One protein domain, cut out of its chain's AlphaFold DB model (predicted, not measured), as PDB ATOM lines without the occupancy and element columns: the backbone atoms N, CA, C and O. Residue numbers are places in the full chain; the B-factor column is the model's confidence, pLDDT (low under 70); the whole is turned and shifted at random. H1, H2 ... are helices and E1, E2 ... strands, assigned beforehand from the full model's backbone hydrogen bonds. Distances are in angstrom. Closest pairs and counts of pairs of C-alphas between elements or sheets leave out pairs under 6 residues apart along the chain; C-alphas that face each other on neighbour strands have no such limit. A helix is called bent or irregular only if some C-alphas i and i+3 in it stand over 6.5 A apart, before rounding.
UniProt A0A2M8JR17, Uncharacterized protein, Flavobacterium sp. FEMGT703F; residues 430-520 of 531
ATOM      1  N   PHE A 430     184.909 159.757 102.218       73.88
ATOM      2  CA  PHE A 430     184.683 158.746 101.213       73.88
ATOM      3  C   PHE A 430     185.891 158.553 100.294       73.88
ATOM      4  O   PHE A 430     186.461 159.521  99.794       73.88
ATOM      5  N   TYR A 431     186.243 157.288 100.051       77.69
ATOM      6  CA  TYR A 431     187.308 156.875  99.140       77.69
ATOM      7  C   TYR A 431     186.759 155.972  98.035       77.69
ATOM      8  O   TYR A 431     186.201 154.912  98.322       77.69
ATOM      9  N   LEU A 432     186.960 156.362  96.776       80.75
ATOM     10  CA  LEU A 432     186.745 155.516  95.606       80.75
ATOM     11  C   LEU A 432     188.064 154.823  95.248       80.75
ATOM     12  O   LEU A 432     189.073 155.488  95.008       80.75
ATOM     13  N   LEU A 433     188.040 153.498  95.186       81.50
ATOM     14  CA  LEU A 433     189.176 152.635  94.881       81.50
ATOM     15  C   LEU A 433     188.863 151.869  93.597       81.50
ATOM     16  O   LEU A 433     187.921 151.075  93.569       81.50
ATOM     17  N   ALA A 434     189.624 152.109  92.535       81.19
ATOM     18  CA  ALA A 434     189.445 151.443  91.250       81.19
ATOM     19  C   ALA A 434     190.641 150.538  90.942       81.19
ATOM     20  O   ALA A 434     191.791 150.978  90.894       81.19
ATOM     21  N   GLU A 435     190.357 149.256  90.752       79.69
ATOM     22  CA  GLU A 435     191.345 148.189  90.680       79.69
ATOM     23  C   GLU A 435     191.867 148.000  89.251       79.69
ATOM     24  O   GLU A 435     191.104 147.692  88.331       79.69
ATOM     25  N   HIS A 436     193.178 148.173  89.068       79.44
ATOM     26  CA  HIS A 436     193.894 147.876  87.827       79.44
ATOM     27  C   HIS A 436     195.346 147.510  88.147       79.44
ATOM     28  O   HIS A 436     195.983 148.198  88.939       79.44
ATOM     29  N   GLU A 437     195.900 146.481  87.499       73.00
ATOM     30  CA  GLU A 437     197.237 145.947  87.830       73.00
ATOM     31  C   GLU A 437     198.369 146.977  87.733       73.00
ATOM     32  O   GLU A 437     199.345 146.895  88.470       73.00
ATOM     33  N   LYS A 438     198.249 147.944  86.819       71.25
ATOM     34  CA  LYS A 438     199.312 148.920  86.521       71.25
ATOM     35  C   LYS A 438     198.947 150.377  86.822       71.25
ATOM     36  O   LYS A 438     199.829 151.226  86.893       71.25
ATOM     37  N   TYR A 439     197.657 150.676  86.959       74.94
ATOM     38  CA  TYR A 439     197.139 152.050  87.000       74.94
ATOM     39  C   TYR A 439     195.956 152.142  87.970       74.94
ATOM     40  O   TYR A 439     194.835 152.387  87.525       74.94
ATOM     41  N   PRO A 440     196.165 151.882  89.273       76.25
ATOM     42  CA  PRO A 440     195.093 151.971  90.257       76.25
ATOM     43  C   PRO A 440     194.483 153.376  90.250       76.25
ATOM     44  O   PRO A 440     195.198 154.380  90.252       76.25
ATOM     45  N   GLY A 441     193.155 153.448  90.218       73.44
ATOM     46  CA  GLY A 441     192.425 154.706  90.311       73.44
ATOM     47  C   GLY A 441     192.073 155.009  91.762       73.44
ATOM     48  O   GLY A 441     191.665 154.122  92.511       73.44
ATOM     49  N   PHE A 442     192.219 156.270  92.156       75.56
ATOM     50  CA  PHE A 442     191.905 156.731  93.502       75.56
ATOM     51  C   PHE A 442     191.195 158.079  93.435       75.56
ATOM     52  O   PHE A 442     191.700 159.015  92.815       75.56
ATOM     53  N   ALA A 443     190.040 158.185  94.089       70.62
ATOM     54  CA  ALA A 443     189.340 159.451  94.273       70.62
ATOM     55  C   ALA A 443     188.880 159.594  95.725       70.62
ATOM     56  O   ALA A 443     188.583 158.609  96.400       70.62
ATOM     57  N   TYR A 444     188.818 160.832  96.200       71.81
ATOM     58  CA  TYR A 444     188.396 161.162  97.555       71.81
ATOM     59  C   TYR A 444     187.342 162.263  97.514       71.81
ATOM     60  O   TYR A 444     187.501 163.246  96.791       71.81
ATOM     61  N   ALA A 445     186.307 162.109  98.336       61.91
ATOM     62  CA  ALA A 445     185.303 163.134  98.575       61.91
ATOM     63  C   ALA A 445     184.994 163.245 100.072       61.91
ATOM     64  O   ALA A 445     184.974 162.256 100.810       61.91
ATOM     65  N   SER A 446     184.749 164.471 100.528       59.03
ATOM     66  CA  SER A 446     184.213 164.730 101.864       59.03
ATOM     67  C   SER A 446     182.709 164.893 101.735       59.03
ATOM     68  O   SER A 446     182.247 165.862 101.142       59.03
ATOM     69  N   ILE A 447     181.953 163.967 102.313       59.31
ATOM     70  CA  ILE A 447     180.504 163.924 102.147       59.31
ATOM     71  C   ILE A 447     179.860 164.592 103.355       59.31
ATOM     72  O   ILE A 447     180.022 164.141 104.489       59.31
ATOM     73  N   GLN A 448     179.114 165.668 103.107       47.56
ATOM     74  CA  GLN A 448     178.363 166.358 104.158       47.56
ATOM     75  C   GLN A 448     176.953 165.773 104.343       47.56
ATOM     76  O   GLN A 448     176.445 165.806 105.461       47.56
ATOM     77  N   ASN A 449     176.350 165.177 103.299       48.12
ATOM     78  CA  ASN A 449     175.000 164.593 103.335       48.12
ATOM     79  C   ASN A 449     174.884 163.267 102.554       48.12
ATOM     80  O   ASN A 449     175.562 163.053 101.556       48.12
ATOM     81  N   ALA A 450     173.977 162.381 102.982       47.47
ATOM     82  CA  ALA A 450     173.801 161.043 102.401       47.47
ATOM     83  C   ALA A 450     173.221 161.065 100.973       47.47
ATOM     84  O   ALA A 450     173.591 160.223 100.156       47.47
ATOM     85  N   ASP A 451     172.364 162.041 100.662       45.38
ATOM     86  CA  ASP A 451     171.783 162.215  99.323       45.38
ATOM     87  C   ASP A 451     172.847 162.649  98.297       45.38
ATOM     88  O   ASP A 451     172.816 162.224  97.141       45.38
ATOM     89  N   ASP A 452     173.844 163.419  98.747       52.09
ATOM     90  CA  ASP A 452     174.991 163.822  97.929       52.09
ATOM     91  C   ASP A 452     175.930 162.638  97.683       52.09
ATOM     92  O   ASP A 452     176.533 162.554  96.620       52.09
ATOM     93  N   ALA A 453     175.992 161.670  98.607       53.66
ATOM     94  CA  ALA A 453     176.890 160.530  98.498       53.66
ATOM     95  C   ALA A 453     176.673 159.754  97.197       53.66
ATOM     96  O   ALA A 453     177.609 159.621  96.422       53.66
ATOM     97  N   MET A 454     175.460 159.245  96.923       53.56
ATOM     98  CA  MET A 454     175.184 158.431  95.719       53.56
ATOM     99  C   MET A 454     175.361 159.206  94.412       53.56
ATOM    100  O   MET A 454     175.796 158.638  93.409       53.56
ATOM    101  N   ILE A 455     175.033 160.496  94.421       58.34
ATOM    102  CA  ILE A 455     175.191 161.368  93.257       58.34
ATOM    103  C   ILE A 455     176.678 161.633  93.006       58.34
ATOM    104  O   ILE A 455     177.142 161.507  91.872       58.34
ATOM    105  N   GLU A 456     177.442 161.931  94.058       61.53
ATOM    106  CA  GLU A 456     178.894 162.061  93.979       61.53
ATOM    107  C   GLU A 456     179.552 160.733  93.601       61.53
ATOM    108  O   GLU A 456     180.461 160.736  92.782       61.53
ATOM    109  N   PHE A 457     179.065 159.594  94.099       64.38
ATOM    110  CA  PHE A 457     179.524 158.253  93.731       64.38
ATOM    111  C   PHE A 457     179.419 158.008  92.227       64.38
ATOM    112  O   PHE A 457     180.393 157.589  91.601       64.38
ATOM    113  N   ASP A 458     178.243 158.251  91.644       64.25
ATOM    114  CA  ASP A 458     178.014 158.020  90.216       64.25
ATOM    115  C   ASP A 458     178.797 159.023  89.358       64.25
ATOM    116  O   ASP A 458     179.361 158.656  88.325       64.25
ATOM    117  N   LYS A 459     178.912 160.276  89.819       69.31
ATOM    118  CA  LYS A 459     179.724 161.304  89.165       69.31
ATOM    119  C   LYS A 459     181.215 160.959  89.198       69.31
ATOM    120  O   LYS A 459     181.831 160.909  88.144       69.31
ATOM    121  N   MET A 460     181.775 160.638  90.362       68.38
ATOM    122  CA  MET A 460     183.180 160.240  90.503       68.38
ATOM    123  C   MET A 460     183.482 158.964  89.728       68.38
ATOM    124  O   MET A 460     184.534 158.873  89.110       68.38
ATOM    125  N   LYS A 461     182.569 157.983  89.718       70.25
ATOM    126  CA  LYS A 461     182.716 156.780  88.889       70.25
ATOM    127  C   LYS A 461     182.779 157.147  87.405       70.25
ATOM    128  O   LYS A 461     183.647 156.638  86.705       70.25
ATOM    129  N   LYS A 462     181.885 158.016  86.922       73.56
ATOM    130  CA  LYS A 462     181.891 158.497  85.530       73.56
ATOM    131  C   LYS A 462     183.157 159.276  85.200       73.56
ATOM    132  O   LYS A 462     183.763 158.984  84.178       73.56
ATOM    133  N   ASP A 463     183.571 160.197  86.061       68.00
ATOM    134  CA  ASP A 463     184.779 161.003  85.873       68.00
ATOM    135  C   ASP A 463     186.024 160.107  85.856       68.00
ATOM    136  O   ASP A 463     186.871 160.234  84.979       68.00
ATOM    137  N   LEU A 464     186.103 159.129  86.761       70.94
ATOM    138  CA  LEU A 464     187.217 158.190  86.837       70.94
ATOM    139  C   LEU A 464     187.249 157.231  85.638       70.94
ATOM    140  O   LEU A 464     188.324 156.966  85.113       70.94
ATOM    141  N   LEU A 465     186.095 156.769  85.150       70.25
ATOM    142  CA  LEU A 465     186.002 155.983  83.914       70.25
ATOM    143  C   LEU A 465     186.276 156.814  82.651       70.25
ATOM    144  O   LEU A 465     186.777 156.271  81.677       70.25
ATOM    145  N   ALA A 466     185.951 158.109  82.649       68.38
ATOM    146  CA  ALA A 466     186.210 159.008  81.525       68.38
ATOM    147  C   ALA A 466     187.680 159.446  81.454       68.38
ATOM    148  O   ALA A 466     188.218 159.632  80.365       68.38
ATOM    149  N   LEU A 467     188.329 159.612  82.611       62.25
ATOM    150  CA  LEU A 467     189.754 159.928  82.720       62.25
ATOM    151  C   LEU A 467     190.637 158.700  82.491       62.25
ATOM    152  O   LEU A 467     191.773 158.831  82.031       62.25
ATOM    153  N   ALA A 468     190.135 157.507  82.803       60.38
ATOM    154  CA  ALA A 468     190.867 156.276  82.589       60.38
ATOM    155  C   ALA A 468     190.789 155.828  81.128       60.38
ATOM    156  O   ALA A 468     189.742 155.450  80.615       60.38
ATOM    157  N   THR A 469     191.944 155.753  80.471       65.31
ATOM    158  CA  THR A 469     192.116 155.030  79.197       65.31
ATOM    159  C   THR A 469     192.143 153.508  79.383       65.31
ATOM    160  O   THR A 469     192.441 152.769  78.446       65.31
ATOM    161  N   VAL A 470     191.854 153.033  80.598       69.00
ATOM    162  CA  VAL A 470     191.961 151.639  81.024       69.00
ATOM    163  C   VAL A 470     190.649 151.156  81.632       69.00
ATOM    164  O   VAL A 470     189.936 151.899  82.304       69.00
ATOM    165  N   THR A 471     190.335 149.885  81.411       73.25
ATOM    166  CA  THR A 471     189.188 149.216  82.032       73.25
ATOM    167  C   THR A 471     189.568 148.690  83.409       73.25
ATOM    168  O   THR A 471     190.435 147.825  83.520       73.25
ATOM    169  N   TYR A 472     188.900 149.178  84.450       77.88
ATOM    170  CA  TYR A 472     189.058 148.671  85.814       77.88
ATOM    171  C   TYR A 472     188.318 147.345  86.001       77.88
ATOM    172  O   TYR A 472     187.191 147.192  85.529       77.88
ATOM    173  N   SER A 473     188.932 146.400  86.715       76.38
ATOM    174  CA  SER A 473     188.310 145.104  87.017       76.38
ATOM    175  C   SER A 473     187.260 145.212  88.120       76.38
ATOM    176  O   SER A 473     186.274 144.482  88.114       76.38
ATOM    177  N   ASP A 474     187.459 146.138  89.057       81.75
ATOM    178  CA  ASP A 474     186.533 146.409  90.147       81.75
ATOM    179  C   ASP A 474     186.598 147.877  90.578       81.75
ATOM    180  O   ASP A 474     187.646 148.517  90.500       81.75
ATOM    181  N   ILE A 475     185.475 148.405  91.069       81.62
ATOM    182  CA  ILE A 475     185.403 149.735  91.677       81.62
ATOM    183  C   ILE A 475     184.691 149.600  93.019       81.62
ATOM    184  O   ILE A 475     183.551 149.137  93.092       81.62
ATOM    185  N   HIS A 476     185.356 150.034  94.083       81.38
ATOM    186  CA  HIS A 476     184.847 150.001  95.442       81.38
ATOM    187  C   HIS A 476     184.781 151.403  96.021       81.38
ATOM    188  O   HIS A 476     185.605 152.265  95.737       81.38
ATOM    189  N   GLY A 477     183.792 151.615  96.870       81.50
ATOM    190  CA  GLY A 477     183.665 152.795  97.687       81.50
ATOM    191  C   GLY A 477     183.770 152.450  99.156       81.50
ATOM    192  O   GLY A 477     183.018 151.603  99.629       81.50
ATOM    193  N   VAL A 478     184.647 153.131  99.884       81.50
ATOM    194  CA  VAL A 478     184.851 152.939 101.322       81.50
ATOM    195  C   VAL A 478     184.479 154.214 102.068       81.50
ATOM    196  O   VAL A 478     185.009 155.290 101.798       81.50
ATOM    197  N   GLY A 479     183.549 154.085 103.011       80.75
ATOM    198  CA  GLY A 479     183.073 155.165 103.863       80.75
ATOM    199  C   GLY A 479     183.788 155.181 105.213       80.75
ATOM    200  O   GLY A 479     183.828 154.175 105.926       80.75
ATOM    201  N   ILE A 480     184.315 156.344 105.589       76.62
ATOM    202  CA  ILE A 480     185.063 156.570 106.829       76.62
ATOM    203  C   ILE A 480     184.393 157.660 107.659       76.62
ATOM    204  O   ILE A 480     183.931 158.666 107.131       76.62
ATOM    205  N   ASN A 481     184.363 157.478 108.974       75.25
ATOM    206  CA  ASN A 481     183.952 158.503 109.924       75.25
ATOM    207  C   ASN A 481     185.102 158.838 110.878       75.25
ATOM    208  O   ASN A 481     185.922 157.973 111.188       75.25
ATOM    209  N   LEU A 482     185.164 160.082 111.346       68.06
ATOM    210  CA  LEU A 482     186.120 160.499 112.368       68.06
ATOM    211  C   LEU A 482     185.467 160.364 113.747       68.06
ATOM    212  O   LEU A 482     184.712 161.233 114.174       68.06
ATOM    213  N   GLU A 483     185.787 159.290 114.465       66.81
ATOM    214  CA  GLU A 483     185.431 159.134 115.879       66.81
ATOM    215  C   GLU A 483     186.645 159.499 116.734       66.81
ATOM    216  O   GLU A 483     187.727 158.951 116.532       66.81
ATOM    217  N   ASP A 484     186.505 160.446 117.664       68.94
ATOM    218  CA  ASP A 484     187.606 160.920 118.521       68.94
ATOM    219  C   ASP A 484     188.854 161.365 117.734       68.94
ATOM    220  O   ASP A 484     189.994 161.128 118.140       68.94
ATOM    221  N   LYS A 485     188.642 162.002 116.570       64.94
ATOM    222  CA  LYS A 485     189.691 162.387 115.599       64.94
ATOM    223  C   LYS A 485     190.465 161.201 115.003       64.94
ATOM    224  O   LYS A 485     191.485 161.414 114.351       64.94
ATOM    225  N   LYS A 486     189.988 159.968 115.192       71.69
ATOM    226  CA  LYS A 486     190.530 158.764 114.567       71.69
ATOM    227  C   LYS A 486     189.592 158.282 113.455       71.69
ATOM    228  O   LYS A 486     188.389 158.144 113.675       71.69
ATOM    229  N   PRO A 487     190.120 158.008 112.260       72.00
ATOM    230  CA  PRO A 487     189.340 157.451 111.165       72.00
ATOM    231  C   PRO A 487     188.918 156.016 111.493       72.00
ATOM    232  O   PRO A 487     189.751 155.173 111.824       72.00
ATOM    233  N   LYS A 488     187.625 155.728 111.370       79.12
ATOM    234  CA  LYS A 488     187.075 154.373 111.408       79.12
ATOM    235  C   LYS A 488     186.237 154.124 110.168       79.12
ATOM    236  O   LYS A 488     185.369 154.929 109.830       79.12
ATOM    237  N   VAL A 489     186.470 152.994 109.512       81.31
ATOM    238  CA  VAL A 489     185.621 152.541 108.411       81.31
ATOM    239  C   VAL A 489     184.267 152.123 108.973       81.31
ATOM    240  O   VAL A 489     184.179 151.416 109.975       81.31
ATOM    241  N   LYS A 490     183.204 152.603 108.334       76.62
ATOM    242  CA  LYS A 490     181.816 152.377 108.760       76.62
ATOM    243  C   LYS A 490     181.008 151.558 107.760       76.62
ATOM    244  O   LYS A 490     179.889 151.160 108.068       76.62
ATOM    245  N   GLY A 491     181.575 151.285 106.589       79.00
ATOM    246  CA  GLY A 491     180.956 150.503 105.529       79.00
ATOM    247  C   GLY A 491     181.428 150.965 104.161       79.00
ATOM    248  O   GLY A 491     182.396 151.718 104.044       79.00
ATOM    249  N   GLY A 492     180.735 150.525 103.119       76.81
ATOM    250  CA  GLY A 492     181.071 150.898 101.753       76.81
ATOM    251  C   GLY A 492     180.053 150.413 100.733       76.81
ATOM    252  O   GLY A 492     178.992 149.901 101.086       76.81
ATOM    253  N   PHE A 493     180.397 150.555  99.458       75.50
ATOM    254  CA  PHE A 493     179.626 150.043  98.330       75.50
ATOM    255  C   PHE A 493     180.549 149.412  97.296       75.50
ATOM    256  O   PHE A 493     181.595 149.967  96.969       75.50
ATOM    257  N   LYS A 494     180.147 148.280  96.727       76.56
ATOM    258  CA  LYS A 494     180.755 147.756  95.506       76.56
ATOM    259  C   LYS A 494     180.024 148.357  94.311       76.56
ATOM    260  O   LYS A 494     178.805 148.246  94.199       76.56
ATOM    261  N   LEU A 495     180.779 149.023  93.444       73.38
ATOM    262  CA  LEU A 495     180.278 149.817  92.320       73.38
ATOM    263  C   LEU A 495     180.595 149.177  90.964       73.38
ATOM    264  O   LEU A 495     180.306 149.776  89.928       73.38
ATOM    265  N   SER A 496     181.182 147.979  90.950       68.56
ATOM    266  CA  SER A 496     181.529 147.246  89.726       68.56
ATOM    267  C   SER A 496     180.299 146.852  88.893       68.56
ATOM    268  O   SER A 496     180.405 146.640  87.690       68.56
ATOM    269  N   THR A 497     179.119 146.776  89.510       62.16
ATOM    270  CA  THR A 497     177.843 146.424  88.870       62.16
ATOM    271  C   THR A 497     177.003 147.661  88.530       62.16
ATOM    272  O   THR A 497     177.255 148.766  89.013       62.16
ATOM    273  N   THR A 498     175.987 147.494  87.676       51.66
ATOM    274  CA  THR A 498     175.013 148.554  87.336       51.66
ATOM    275  C   THR A 498     174.181 149.004  88.535       51.66
ATOM    276  O   THR A 498     173.748 150.150  88.579       51.66
ATOM    277  N   VAL A 499     173.997 148.123  89.519       48.53
ATOM    278  CA  VAL A 499     173.374 148.431  90.809       48.53
ATOM    279  C   VAL A 499     174.442 148.308  91.898       48.53
ATOM    280  O   VAL A 499     174.995 147.215  92.050       48.53
ATOM    281  N   PRO A 500     174.757 149.384  92.640       58.19
ATOM    282  CA  PRO A 500     175.657 149.325  93.788       58.19
ATOM    283  C   PRO A 500     175.189 148.318  94.842       58.19
ATOM    284  O   PRO A 500     174.019 148.321  95.219       58.19
ATOM    285  N   SER A 501     176.097 147.494  95.367       65.62
ATOM    286  CA  SER A 501     175.802 146.608  96.502       65.62
ATOM    287  C   SER A 501     176.490 147.102  97.771       65.62
ATOM    288  O   SER A 501     177.689 147.382  97.762       65.62
ATOM    289  N   LYS A 502     175.742 147.211  98.873       69.19
ATOM    290  CA  LYS A 502     176.255 147.677 100.169       69.19
ATOM    291  C   LYS A 502     177.261 146.679 100.752       69.19
ATOM    292  O   LYS A 502     177.028 145.478 100.696       69.19
ATOM    293  N   MET A 503     178.344 147.197 101.325       74.88
ATOM    294  CA  MET A 503     179.364 146.443 102.052       74.88
ATOM    295  C   MET A 503     179.284 146.765 103.544       74.88
ATOM    296  O   MET A 503     179.047 147.913 103.941       74.88
ATOM    297  N   THR A 504     179.510 145.752 104.370       75.88
ATOM    298  CA  THR A 504     179.690 145.893 105.819       75.88
ATOM    299  C   THR A 504     180.995 146.629 106.147       75.88
ATOM    300  O   THR A 504     181.856 146.821 105.286       75.88
ATOM    301  N   ALA A 505     181.155 147.075 107.398       77.44
ATOM    302  CA  ALA A 505     182.384 147.740 107.840       77.44
ATOM    303  C   ALA A 505     183.618 146.828 107.711       77.44
ATOM    304  O   ALA A 505     184.677 147.302 107.307       77.44
ATOM    305  N   ASP A 506     183.468 145.530 107.984       77.62
ATOM    306  CA  ASP A 506     184.558 144.552 107.903       77.62
ATOM    307  C   ASP A 506     184.964 144.271 106.453       77.62
ATOM    308  O   ASP A 506     186.150 144.268 106.126       77.62
ATOM    309  N   GLU A 507     183.988 144.116 105.554       82.31
ATOM    310  CA  GLU A 507     184.243 143.972 104.115       82.31
ATOM    311  C   GLU A 507     184.928 145.218 103.546       82.31
ATOM    312  O   GLU A 507     185.911 145.106 102.816       82.31
ATOM    313  N   ALA A 508     184.454 146.409 103.915       82.75
ATOM    314  CA  ALA A 508     185.034 147.667 103.461       82.75
ATOM    315  C   ALA A 508     186.454 147.894 104.014       82.75
ATOM    316  O   ALA A 508     187.324 148.358 103.276       82.75
ATOM    317  N   ASN A 509     186.711 147.527 105.275       85.94
ATOM    318  CA  ASN A 509     188.055 147.529 105.864       85.94
ATOM    319  C   ASN A 509     188.995 146.601 105.100       85.94
ATOM    320  O   ASN A 509     190.093 147.001 104.727       85.94
ATOM    321  N   LYS A 510     188.545 145.373 104.825       88.00
ATOM    322  CA  LYS A 510     189.342 144.389 104.099       88.00
ATOM    323  C   LYS A 510     189.692 144.870 102.692       88.00
ATOM    324  O   LYS A 510     190.849 144.795 102.299       88.00
ATOM    325  N   VAL A 511     188.724 145.428 101.965       86.62
ATOM    326  CA  VAL A 511     188.956 146.009 100.633       86.62
ATOM    327  C   VAL A 511     189.995 147.129 100.687       86.62
ATOM    328  O   VAL A 511     190.885 147.182  99.841       86.62
ATOM    329  N   LEU A 512     189.908 148.010 101.686       85.00
ATOM    330  CA  LEU A 512     190.863 149.098 101.874       85.00
ATOM    331  C   LEU A 512     192.282 148.576 102.159       85.00
ATOM    332  O   LEU A 512     193.246 149.064 101.568       85.00
ATOM    333  N   GLU A 513     192.414 147.576 103.033       85.06
ATOM    334  CA  GLU A 513     193.698 146.943 103.348       85.06
ATOM    335  C   GLU A 513     194.300 146.205 102.152       85.06
ATOM    336  O   GLU A 513     195.493 146.352 101.880       85.06
ATOM    337  N   ASP A 514     193.493 145.417 101.444       86.62
ATOM    338  CA  ASP A 514     193.937 144.623 100.300       86.62
ATOM    339  C   ASP A 514     194.399 145.541  99.162       86.62
ATOM    340  O   ASP A 514     195.462 145.317  98.581       86.62
ATOM    341  N   PHE A 515     193.668 146.631  98.902       83.75
ATOM    342  CA  PHE A 515     194.055 147.641  97.917       83.75
ATOM    343  C   PHE A 515     195.358 148.351  98.307       83.75
ATOM    344  O   PHE A 515     196.267 148.485  97.486       83.75
ATOM    345  N   SER A 516     195.479 148.762  99.574       81.69
ATOM    346  CA  SER A 516     196.685 149.411 100.101       81.69
ATOM    347  C   SER A 516     197.920 148.508  99.989       81.69
ATOM    348  O   SER A 516     198.961 148.957  99.508       81.69
ATOM    349  N   LYS A 517     197.793 147.223 100.351       84.38
ATOM    350  CA  LYS A 517     198.865 146.221 100.231       84.38
ATOM    351  C   LYS A 517     199.229 145.948  98.773       84.38
ATOM    352  O   LYS A 517     200.409 145.950  98.435       84.38
ATOM    353  N   LYS A 518     198.233 145.725  97.910       84.19
ATOM    354  CA  LYS A 518     198.449 145.326  96.512       84.19
ATOM    355  C   LYS A 518     199.125 146.419  95.690       84.19
ATOM    356  O   LYS A 518     200.034 146.124  94.921       84.19
ATOM    357  N   HIS A 519     198.720 147.672  95.883       78.69
ATOM    358  CA  HIS A 519     199.240 148.806  95.111       78.69
ATOM    359  C   HIS A 519     200.334 149.588  95.838       78.69
ATOM    360  O   HIS A 519     200.821 150.586  95.314       78.69
ATOM    361  N   SER A 520     200.729 149.153  97.041       76.56
ATOM    362  CA  SER A 520     201.689 149.862  97.902       76.56
ATOM    363  C   SER A 520     201.309 151.331  98.143       76.56
ATOM    364  O   SER A 520     202.169 152.203  98.266       76.56
TER     365      SER A 520
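This is residues 430 to 520 of the 531 residues of an uncharacterized protein of Flavobacterium sp. FEMGT703F (UniProt A0A2M8JR17). A strongly twisted antiparallel sheet of five strands forms the middle layer between two helices, H1 covering one face from the E2 edge inward and H2 packing slantwise on the other face, over E1, E3 and E4. The long hairpin of E3 and E4 runs through the sheet, and the short strand E5 closes one edge. The printed part has 91 residues with two named helices and five named strands, along the chain E1, E2, H1, E3, E4, E5, H2, and the sheet's order is E2, E1, E3, E4, E5. The class is mixed, helices and strands; the whole is compact, with a radius of gyration of the C-alphas of 12.7 A and spans of 40 by 30 by 21 A.

E1, residues 430 to 435, and E2, residues 441 to 446, form a hairpin, with N 432 and O 443 2.8 A apart, within hydrogen-bond range. H1, residues 450 to 467, is on the sheet at a height of 9.2 A; its closest C-alphas to E2 are those of Leu 464 and Gly 441, 7.2 A apart. On the local plane it stands at 32 degrees to E1, only just slantwise to the strands. E3, residues 474 to 483, is the antiparallel neighbour of E1, with N 433 and O 476 2.8 A apart. E2, H1 and E3 make a split strand-helix-strand unit, two strands running the same way with E1 between them, and its crossover is right-handed. E4, residues 486 to 494, and E5, residues 501 to 503, complete a meander with E3, each strand the antiparallel neighbour of the one before; N 479 and O 491 are 2.8 A apart, and N 494 and O 501 2.8 A. H2, residues 505 to 519, is on the opposite face from H1 at a height of 8.4 A, making three layers, helices on both faces of a sheet. Its closest C-alphas to E4 are those of Ala 505 and Gly 491, 3.9 A apart. H1 and H2 are apart. In H2 every O i to N i+4 pair is within hydrogen-bond range; in H1 12 of 14 are.

E1 begins at C-alpha 430 (184.683, 158.746, 101.213) and is 16.3 A long; E2 is 17.4 A. H1 measures 25.4 A and is neither bent nor irregular, but only just: C-alphas 451 and 454 are 6.2 A apart. E3 measures 28.7 A, E4 24.1 A and E5 6.6 A. H2 measures 21.1 A and ends at C-alpha 519 (199.240, 148.806, 95.111).

The two C-alphas farthest apart, those of Thr 469 and Asp 484, are 40.0 A apart. The printed part has no cut, and no link is long. The mean pLDDT of the printed part is 71.8; 33 residues are under 70, among them 445 to 460 and 496 to 502.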